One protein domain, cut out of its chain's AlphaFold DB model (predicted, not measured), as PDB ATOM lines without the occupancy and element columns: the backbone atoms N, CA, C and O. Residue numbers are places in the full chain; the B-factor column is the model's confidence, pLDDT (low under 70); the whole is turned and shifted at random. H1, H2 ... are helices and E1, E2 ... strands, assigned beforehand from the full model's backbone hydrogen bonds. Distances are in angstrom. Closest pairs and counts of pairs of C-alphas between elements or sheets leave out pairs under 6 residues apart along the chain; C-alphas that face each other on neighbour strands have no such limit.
ATOM      1  N   THR A   4      44.549 -54.348 -40.184       82.62
ATOM      2  CA  THR A   4      44.693 -52.946 -39.775       82.62
ATOM      3  C   THR A   4      45.267 -52.078 -40.897       82.62
ATOM      4  O   THR A   4      44.802 -50.962 -41.117       82.62
ATOM      5  N   GLU A   5      46.253 -52.589 -41.637       82.31
ATOM      6  CA  GLU A   5      46.892 -51.852 -42.734       82.31
ATOM      7  C   GLU A   5      45.972 -51.779 -43.956       82.31
ATOM      8  O   GLU A   5      45.881 -50.736 -44.600       82.31
ATOM      9  N   LEU A   6      45.193 -52.837 -44.210       80.44
ATOM     10  CA  LEU A   6      44.127 -52.806 -45.213       80.44
ATOM     11  C   LEU A   6      43.084 -51.725 -44.908       80.44
ATOM     12  O   LEU A   6      42.738 -50.939 -45.783       80.44
ATOM     13  N   ILE A   7      42.593 -51.648 -43.667       84.25
ATOM     14  CA  ILE A   7      41.601 -50.634 -43.280       84.25
ATOM     15  C   ILE A   7      42.163 -49.228 -43.505       84.25
ATOM     16  O   ILE A   7      41.498 -48.396 -44.121       84.25
ATOM     17  N   LYS A   8      43.401 -48.966 -43.074       85.62
ATOM     18  CA  LYS A   8      44.048 -47.666 -43.303       85.62
ATOM     19  C   LYS A   8      44.214 -47.347 -44.789       85.62
ATOM     20  O   LYS A   8      44.103 -46.180 -45.157       85.62
ATOM     21  N   LEU A   9      44.441 -48.360 -45.630       84.94
ATOM     22  CA  LEU A   9      44.516 -48.194 -47.077       84.94
ATOM     23  C   LEU A   9      43.163 -47.841 -47.691       84.94
ATOM     24  O   LEU A   9      43.155 -47.089 -48.647       84.94
ATOM     25  N   TYR A  10      42.027 -48.339 -47.196       87.81
ATOM     26  CA  TYR A  10      40.728 -48.125 -47.856       87.81
ATOM     27  C   TYR A  10      39.853 -47.032 -47.244       87.81
ATOM     28  O   TYR A  10      39.046 -46.442 -47.959       87.81
ATOM     29  N   VAL A  11      39.995 -46.730 -45.951       90.69
ATOM     30  CA  VAL A  11      39.202 -45.684 -45.277       90.69
ATOM     31  C   VAL A  11      39.238 -44.345 -46.028       90.69
ATOM     32  O   VAL A  11      38.166 -43.777 -46.237       90.69
ATOM     33  N   PRO A  12      40.395 -43.847 -46.507       90.75
ATOM     34  CA  PRO A  12      40.434 -42.603 -47.269       90.75
ATOM     35  C   PRO A  12      39.619 -42.658 -48.570       90.75
ATOM     36  O   PRO A  12      38.869 -41.729 -48.853       90.75
ATOM     37  N   LEU A  13      39.698 -43.756 -49.333       88.94
ATOM     38  CA  LEU A  13      38.895 -43.963 -50.548       88.94
ATOM     39  C   LEU A  13      37.395 -44.055 -50.247       88.94
ATOM     40  O   LEU A  13      36.584 -43.482 -50.975       88.94
ATOM     41  N   ILE A  14      37.018 -44.745 -49.168       91.25
ATOM     42  CA  ILE A  14      35.620 -44.848 -48.730       91.25
ATOM     43  C   ILE A  14      35.089 -43.463 -48.351       91.25
ATOM     44  O   ILE A  14      33.991 -43.099 -48.766       91.25
ATOM     45  N   LEU A  15      35.871 -42.664 -47.618       92.44
ATOM     46  CA  LEU A  15      35.516 -41.287 -47.271       92.44
ATOM     47  C   LEU A  15      35.410 -40.396 -48.513       92.44
ATOM     48  O   LEU A  15      34.444 -39.642 -48.630       92.44
ATOM     49  N   PHE A  16      36.341 -40.514 -49.463       92.88
ATOM     50  CA  PHE A  16      36.281 -39.801 -50.740       92.88
ATOM     51  C   PHE A  16      34.972 -40.100 -51.478       92.88
ATOM     52  O   PHE A  16      34.222 -39.179 -51.809       92.88
ATOM     53  N   ALA A  17      34.661 -41.385 -51.677       92.25
ATOM     54  CA  ALA A  17      33.435 -41.820 -52.340       92.25
ATOM     55  C   ALA A  17      32.186 -41.349 -51.583       92.25
ATOM     56  O   ALA A  17      31.249 -40.838 -52.190       92.25
ATOM     57  N   PHE A  18      32.190 -41.451 -50.255       91.62
ATOM     58  CA  PHE A  18      31.104 -40.996 -49.393       91.62
ATOM     59  C   PHE A  18      30.818 -39.497 -49.562       91.62
ATOM     60  O   PHE A  18      29.678 -39.112 -49.834       91.62
ATOM     61  N   PHE A  19      31.841 -38.642 -49.468       92.06
ATOM     62  CA  PHE A  19      31.672 -37.199 -49.654       92.06
ATOM     63  C   PHE A  19      31.252 -36.842 -51.080       92.06
ATOM     64  O   PHE A  19      30.430 -35.944 -51.260       92.06
ATOM     65  N   LEU A  20      31.751 -37.568 -52.083       92.50
ATOM     66  CA  LEU A  20      31.391 -37.366 -53.484       92.50
ATOM     67  C   LEU A  20      29.935 -37.772 -53.769       92.50
ATOM     68  O   LEU A  20      29.222 -37.057 -54.471       92.50
ATOM     69  N   ILE A  21      29.442 -38.851 -53.155       89.25
ATOM     70  CA  ILE A  21      28.028 -39.248 -53.228       89.25
ATOM     71  C   ILE A  21      27.140 -38.183 -52.578       89.25
ATOM     72  O   ILE A  21      26.165 -37.749 -53.192       89.25
ATOM     73  N   ILE A  22      27.480 -37.697 -51.376       86.00
ATOM     74  CA  ILE A  22      26.734 -36.599 -50.732       86.00
ATOM     75  C   ILE A  22      26.785 -35.343 -51.608       86.00
ATOM     76  O   ILE A  22      25.777 -34.648 -51.770       86.00
ATOM     77  N   PHE A  23      27.938 -35.051 -52.212       87.69
ATOM     78  CA  PHE A  23      28.074 -33.960 -53.163       87.69
ATOM     79  C   PHE A  23      27.110 -34.138 -54.338       87.69
ATOM     80  O   PHE A  23      26.378 -33.203 -54.620       87.69
ATOM     81  N   ILE A  24      27.009 -35.302 -54.976       86.25
ATOM     82  CA  ILE A  24      26.100 -35.510 -56.119       86.25
ATOM     83  C   ILE A  24      24.626 -35.447 -55.689       86.25
ATOM     84  O   ILE A  24      23.822 -34.766 -56.324       86.25
ATOM     85  N   VAL A  25      24.271 -36.118 -54.591       84.69
ATOM     86  CA  VAL A  25      22.881 -36.256 -54.126       84.69
ATOM     87  C   VAL A  25      22.364 -34.981 -53.449       84.69
ATOM     88  O   VAL A  25      21.152 -34.767 -53.381       84.69
ATOM     89  N   SER A  26      23.244 -34.087 -52.981       77.31
ATOM     90  CA  SER A  26      22.820 -32.819 -52.376       77.31
ATOM     91  C   SER A  26      22.088 -31.935 -53.391       77.31
ATOM     92  O   SER A  26      22.664 -31.397 -54.343       77.31
ATOM     93  N   ARG A  27      20.782 -31.776 -53.169       75.69
ATOM     94  CA  ARG A  27      19.899 -30.889 -53.929       75.69
ATOM     95  C   ARG A  27      19.726 -29.568 -53.196       75.69
ATOM     96  O   ARG A  27      19.745 -29.528 -51.966       75.69
ATOM     97  N   ARG A  28      19.519 -28.495 -53.960       65.75
ATOM     98  CA  ARG A  28      19.122 -27.198 -53.415       65.75
ATOM     99  C   ARG A  28      17.748 -27.366 -52.767       65.75
ATOM    100  O   ARG A  28      16.762 -27.582 -53.462       65.75
ATOM    101  N   LYS A  29      17.705 -27.321 -51.443       62.94
ATOM    102  CA  LYS A  29      16.477 -27.165 -50.668       62.94
ATOM    103  C   LYS A  29      16.542 -25.801 -50.000       62.94
ATOM    104  O   LYS A  29      17.599 -25.446 -49.488       62.94
ATOM    105  N   ASP A  30      15.429 -25.079 -49.949       55.44
ATOM    106  CA  ASP A  30      15.311 -23.798 -49.229       55.44
ATOM    107  C   ASP A  30      15.345 -23.962 -47.689       55.44
ATOM    108  O   ASP A  30      14.927 -23.091 -46.927       55.44
ATOM    109  N   GLU A  31      15.864 -25.092 -47.199       55.69
ATOM    110  CA  GLU A  31      16.009 -25.400 -45.782       55.69
ATOM    111  C   GLU A  31      17.299 -24.761 -45.239       55.69
ATOM    112  O   GLU A  31      18.392 -24.957 -45.766       55.69
ATOM    113  N   LYS A  32      17.190 -24.015 -44.129       54.84
ATOM    114  CA  LYS A  32      18.324 -23.337 -43.463       54.84
ATOM    115  C   LYS A  32      19.378 -24.297 -42.879       54.84
ATOM    116  O   LYS A  32      20.417 -23.832 -42.414       54.84
ATOM    117  N   ILE A  33      19.091 -25.600 -42.835       59.81
ATOM    118  CA  ILE A  33      19.928 -26.639 -42.229       59.81
ATOM    119  C   ILE A  33      19.945 -27.840 -43.173       59.81
ATOM    120  O   ILE A  33      18.917 -28.475 -43.394       59.81
ATOM    121  N   PHE A  34      21.119 -28.182 -43.695       60.03
ATOM    122  CA  PHE A  34      21.285 -29.382 -44.504       60.03
ATOM    123  C   PHE A  34      21.367 -30.605 -43.588       60.03
ATOM    124  O   PHE A  34      22.210 -30.660 -42.692       60.03
ATOM    125  N   THR A  35      20.496 -31.588 -43.811       61.94
ATOM    126  CA  THR A  35      20.517 -32.861 -43.082       61.94
ATOM    127  C   THR A  35      20.795 -33.989 -44.065       61.94
ATOM    128  O   THR A  35      19.989 -34.227 -44.964       61.94
ATOM    129  N   VAL A  36      21.907 -34.703 -43.885       59.84
ATOM    130  CA  VAL A  36      22.123 -35.989 -44.561       59.84
ATOM    131  C   VAL A  36      21.512 -37.068 -43.685       59.84
ATOM    132  O   VAL A  36      21.939 -37.251 -42.543       59.84
ATOM    133  N   LYS A  37      20.495 -37.751 -44.211       60.75
ATOM    134  CA  LYS A  37      19.881 -38.907 -43.559       60.75
ATOM    135  C   LYS A  37      20.427 -40.175 -44.198       60.75
ATOM    136  O   LYS A  37      20.193 -40.412 -45.379       60.75
ATOM    137  N   PHE A  38      21.135 -40.982 -43.419       59.16
ATOM    138  CA  PHE A  38      21.500 -42.341 -43.809       59.16
ATOM    139  C   PHE A  38      20.494 -43.303 -43.192       59.16
ATOM    140  O   PHE A  38      20.693 -43.785 -42.078       59.16
ATOM    141  N   GLU A  39      19.402 -43.568 -43.911       55.91
ATOM    142  CA  GLU A  39      18.301 -44.413 -43.421       55.91
ATOM    143  C   GLU A  39      18.778 -45.814 -43.010       55.91
ATOM    144  O   GLU A  39      18.302 -46.355 -42.021       55.91
ATOM    145  N   HIS A  40      19.790 -46.352 -43.693       56.59
ATOM    146  CA  HIS A  40      20.344 -47.678 -43.409       56.59
ATOM    147  C   HIS A  40      21.215 -47.752 -42.137       56.59
ATOM    148  O   HIS A  40      21.450 -48.842 -41.627       56.59
ATOM    149  N   PHE A  41      21.699 -46.615 -41.621       56.97
ATOM    150  CA  PHE A  41      22.634 -46.560 -40.484       56.97
ATOM    151  C   PHE A  41      22.112 -45.742 -39.292       56.97
ATOM    152  O   PHE A  41      22.823 -45.577 -38.305       56.97
ATOM    153  N   GLY A  42      20.904 -45.173 -39.379       60.41
ATOM    154  CA  GLY A  42      20.338 -44.316 -38.326       60.41
ATOM    155  C   GLY A  42      21.105 -43.004 -38.084       60.41
ATOM    156  O   GLY A  42      20.842 -42.307 -37.104       60.41
ATOM    157  N   LEU A  43      22.049 -42.644 -38.959       62.56
ATOM    158  CA  LEU A  43      22.888 -41.454 -38.812       62.56
ATOM    159  C   LEU A  43      22.223 -40.233 -39.459       62.56
ATOM    160  O   LEU A  43      21.932 -40.221 -40.657       62.56
ATOM    161  N   ASN A  44      22.031 -39.185 -38.654       64.75
ATOM    162  CA  ASN A  44      21.528 -37.881 -39.082       64.75
ATOM    163  C   ASN A  44      22.615 -36.822 -38.884       64.75
ATOM    164  O   ASN A  44      22.787 -36.305 -37.781       64.75
ATOM    165  N   ILE A  45      23.335 -36.477 -39.950       67.12
ATOM    166  CA  ILE A  45      24.392 -35.462 -39.883       67.12
ATOM    167  C   ILE A  45      23.799 -34.116 -40.305       67.12
ATOM    168  O   ILE A  45      23.304 -33.977 -41.426       67.12
ATOM    169  N   ARG A  46      23.820 -33.130 -39.399       66.75
ATOM    170  CA  ARG A  46      23.275 -31.781 -39.623       66.75
ATOM    171  C   ARG A  46      24.403 -30.775 -39.819       66.75
ATOM    172  O   ARG A  46      25.233 -30.604 -38.931       66.75
ATOM    173  N   PHE A  47      24.387 -30.067 -40.942       66.19
ATOM    174  CA  PHE A  47      25.332 -28.998 -41.248       66.19
ATOM    175  C   PHE A  47      24.593 -27.652 -41.306       66.19
ATOM    176  O   PHE A  47      23.754 -27.454 -42.192       66.19
ATOM    177  N   PRO A  48      24.877 -26.702 -40.397       67.62
ATOM    178  CA  PRO A  48      24.218 -25.396 -40.363       67.62
ATOM    179  C   PRO A  48      24.835 -24.417 -41.385       67.62
ATOM    180  O   PRO A  48      25.225 -23.303 -41.043       67.62
ATOM    181  N   ILE A  49      24.960 -24.828 -42.651       69.56
ATOM    182  CA  ILE A  49      25.531 -24.006 -43.730       69.56
ATOM    183  C   ILE A  49      24.388 -23.483 -44.604       69.56
ATOM    184  O   ILE A  49      23.710 -24.255 -45.272       69.56
ATOM    185  N   LYS A  50      24.186 -22.158 -44.619       71.38
ATOM    186  CA  LYS A  50      23.093 -21.510 -45.373       71.38
ATOM    187  C   LYS A  50      23.349 -21.427 -46.882       71.38
ATOM    188  O   LYS A  50      22.405 -21.329 -47.658       71.38
ATOM    189  N   SER A  51      24.615 -21.411 -47.299       82.38
ATOM    190  CA  SER A  51      24.987 -21.298 -48.712       82.38
ATOM    191  C   SER A  51      25.182 -22.681 -49.330       82.38
ATOM    192  O   SER A  51      26.119 -23.400 -48.982       82.38
ATOM    193  N   PHE A  52      24.325 -23.029 -50.291       81.12
ATOM    194  CA  PHE A  52      24.426 -24.277 -51.054       81.12
ATOM    195  C   PHE A  52      25.768 -24.407 -51.794       81.12
ATOM    196  O   PHE A  52      26.357 -25.485 -51.832       81.12
ATOM    197  N   LEU A  53      26.289 -23.300 -52.339       84.62
ATOM    198  CA  LEU A  53      27.598 -23.282 -52.999       84.62
ATOM    199  C   LEU A  53      28.732 -23.561 -52.007       84.62
ATOM    200  O   LEU A  53      29.610 -24.369 -52.296       84.62
ATOM    201  N   LEU A  54      28.680 -22.952 -50.818       84.75
ATOM    202  CA  LEU A  54      29.674 -23.187 -49.768       84.75
ATOM    203  C   LEU A  54      29.646 -24.641 -49.286       84.75
ATOM    204  O   LEU A  54      30.690 -25.247 -49.079       84.75
ATOM    205  N   GLN A  55      28.458 -25.230 -49.161       81.88
ATOM    206  CA  GLN A  55      28.300 -26.641 -48.823       81.88
ATOM    207  C   GLN A  55      28.941 -27.556 -49.877       81.88
ATOM    208  O   GLN A  55      29.709 -28.452 -49.532       81.88
ATOM    209  N   LYS A  56      28.629 -27.336 -51.159       86.50
ATOM    210  CA  LYS A  56      29.199 -28.093 -52.283       86.50
ATOM    211  C   LYS A  56      30.725 -27.996 -52.293       86.50
ATOM    212  O   LYS A  56      31.398 -29.013 -52.437       86.50
ATOM    213  N   PHE A  57      31.252 -26.793 -52.063       90.38
ATOM    214  CA  PHE A  57      32.686 -26.557 -51.937       90.38
ATOM    215  C   PHE A  57      33.300 -27.338 -50.769       90.38
ATOM    216  O   PHE A  57      34.290 -28.034 -50.964       90.38
ATOM    217  N   ILE A  58      32.690 -27.295 -49.581       89.19
ATOM    218  CA  ILE A  58      33.170 -28.023 -48.396       89.19
ATOM    219  C   ILE A  58      33.159 -29.540 -48.623       89.19
ATOM    220  O   ILE A  58      34.113 -30.213 -48.244       89.19
ATOM    221  N   LEU A  59      32.122 -30.091 -49.260       89.94
ATOM    222  CA  LEU A  59      32.054 -31.526 -49.563       89.94
ATOM    223  C   LEU A  59      33.153 -31.960 -50.536       89.94
ATOM    224  O   LEU A  59      33.803 -32.974 -50.297       89.94
ATOM    225  N   ILE A  60      33.399 -31.178 -51.591       92.94
ATOM    226  CA  ILE A  60      34.530 -31.409 -52.499       92.94
ATOM    227  C   ILE A  60      35.853 -31.309 -51.735       92.94
ATOM    228  O   ILE A  60      36.709 -32.179 -51.878       92.94
ATOM    229  N   ALA A  61      36.020 -30.275 -50.908       93.31
ATOM    230  CA  ALA A  61      37.238 -30.071 -50.136       93.31
ATOM    231  C   ALA A  61      37.502 -31.251 -49.194       93.31
ATOM    232  O   ALA A  61      38.620 -31.750 -49.166       93.31
ATOM    233  N   PHE A  62      36.484 -31.758 -48.490       92.75
ATOM    234  CA  PHE A  62      36.612 -32.954 -47.653       92.75
ATOM    235  C   PHE A  62      36.882 -34.224 -48.457       92.75
ATOM    236  O   PHE A  62      37.679 -35.051 -48.012       92.75
ATOM    237  N   ALA A  63      36.278 -34.370 -49.641       92.19
ATOM    238  CA  ALA A  63      36.593 -35.474 -50.537       92.19
ATOM    239  C   ALA A  63      38.093 -35.453 -50.873       92.19
ATOM    240  O   ALA A  63      38.812 -36.385 -50.519       92.19
ATOM    241  N   PHE A  64      38.619 -34.368 -51.440       91.25
ATOM    242  CA  PHE A  64      40.047 -34.284 -51.767       91.25
ATOM    243  C   PHE A  64      40.956 -34.338 -50.533       91.25
ATOM    244  O   PHE A  64      42.008 -34.973 -50.583       91.25
ATOM    245  N   PHE A  65      40.538 -33.754 -49.408       92.19
ATOM    246  CA  PHE A  65      41.269 -33.837 -48.146       92.19
ATOM    247  C   PHE A  65      41.420 -35.284 -47.678       92.19
ATOM    248  O   PHE A  65      42.500 -35.659 -47.233       92.19
ATOM    249  N   SER A  66      40.400 -36.133 -47.836       91.56
ATOM    250  CA  SER A  66      40.526 -37.549 -47.473       91.56
ATOM    251  C   SER A  66      41.656 -38.244 -48.246       91.56
ATOM    252  O   SER A  66      42.446 -38.965 -47.641       91.56
ATOM    253  N   LEU A  67      41.844 -37.930 -49.534       88.44
ATOM    254  CA  LEU A  67      42.937 -38.485 -50.342       88.44
ATOM    255  C   LEU A  67      44.327 -38.003 -49.901       88.44
ATOM    256  O   LEU A  67      45.316 -38.691 -50.152       88.44
ATOM    257  N   THR A  68      44.429 -36.870 -49.193       87.50
ATOM    258  CA  THR A  68      45.717 -36.410 -48.646       87.50
ATOM    259  C   THR A  68      46.289 -37.376 -47.612       87.50
ATOM    260  O   THR A  68      47.494 -37.380 -47.392       87.50
ATOM    261  N   PHE A  69      45.482 -38.271 -47.032       86.50
ATOM    262  CA  PHE A  69      45.999 -39.306 -46.139       86.50
ATOM    263  C   PHE A  69      47.024 -40.216 -46.837       86.50
ATOM    264  O   PHE A  69      48.020 -40.608 -46.230       86.50
ATOM    265  N   TYR A  70      46.851 -40.475 -48.137       84.25
ATOM    266  CA  TYR A  70      47.786 -41.292 -48.911       84.25
ATOM    267  C   TYR A  70      49.145 -40.636 -49.133       84.25
ATOM    268  O   TYR A  70      50.130 -41.351 -49.279       84.25
ATOM    269  N   ILE A  71      49.231 -39.301 -49.086       82.69
ATOM    270  CA  ILE A  71      50.503 -38.552 -49.115       82.69
ATOM    271  C   ILE A  71      51.409 -39.031 -47.991       82.69
ATOM    272  O   ILE A  71      52.595 -39.257 -48.200       82.69
ATOM    273  N   SER A  72      50.826 -39.195 -46.807       81.50
ATOM    274  CA  SER A  72      51.553 -39.517 -45.580       81.50
ATOM    275  C   SER A  72      51.597 -41.017 -45.301       81.50
ATOM    276  O   SER A  72      52.233 -41.441 -44.338       81.50
ATOM    277  N   TYR A  73      50.921 -41.825 -46.120       86.31
ATOM    278  CA  TYR A  73      50.891 -43.261 -45.935       86.31
ATOM    279  C   TYR A  73      52.224 -43.887 -46.350       86.31
ATOM    280  O   TYR A  73      52.782 -43.593 -47.413       86.31
TER     281      TYR A  73
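This is residues 4 to 73 of the 278 residues of an uncharacterized protein of Bacteroidetes bacterium (UniProt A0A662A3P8). Two long helices, H1 and H2, run side by side in opposite ways; the strand hairpin E1-E2 lies near one end, short H3 at the other. Read 70 residues, H1, E1, E2, H2, H3, mostly helix, with an antiparallel sheet. The whole is only just loose, close to compact (radius of gyration of the C-alphas 13.6 A), spanning 42 by 26 by 17 A.

Find C-alpha 4 at (44.693, -52.946, -39.775); from there H1 runs 31.0 A to residue 25. Next come E1, residues 34 to 38, E2, 43 to 47, H2, 52 to 67, 23.3 A, and H3, 69 to 72, ending at (51.553, -39.517, -45.580).

H1, with a kink of 30 degrees near residue 11, touches H2 at a shallow tilt of 18 degrees; the closest C-alphas, Phe 16 and Ala 63, are 4.3 A apart. In the hairpin, N 36 and O 45 are 2.9 A apart. O i to N i+4 pairs within hydrogen-bond range number 16 of 18 in H1, 11 of 12 in H2; H3 is too short.

The printed part has no cut and no long link. Residues 28 to 49 have pLDDT under 70.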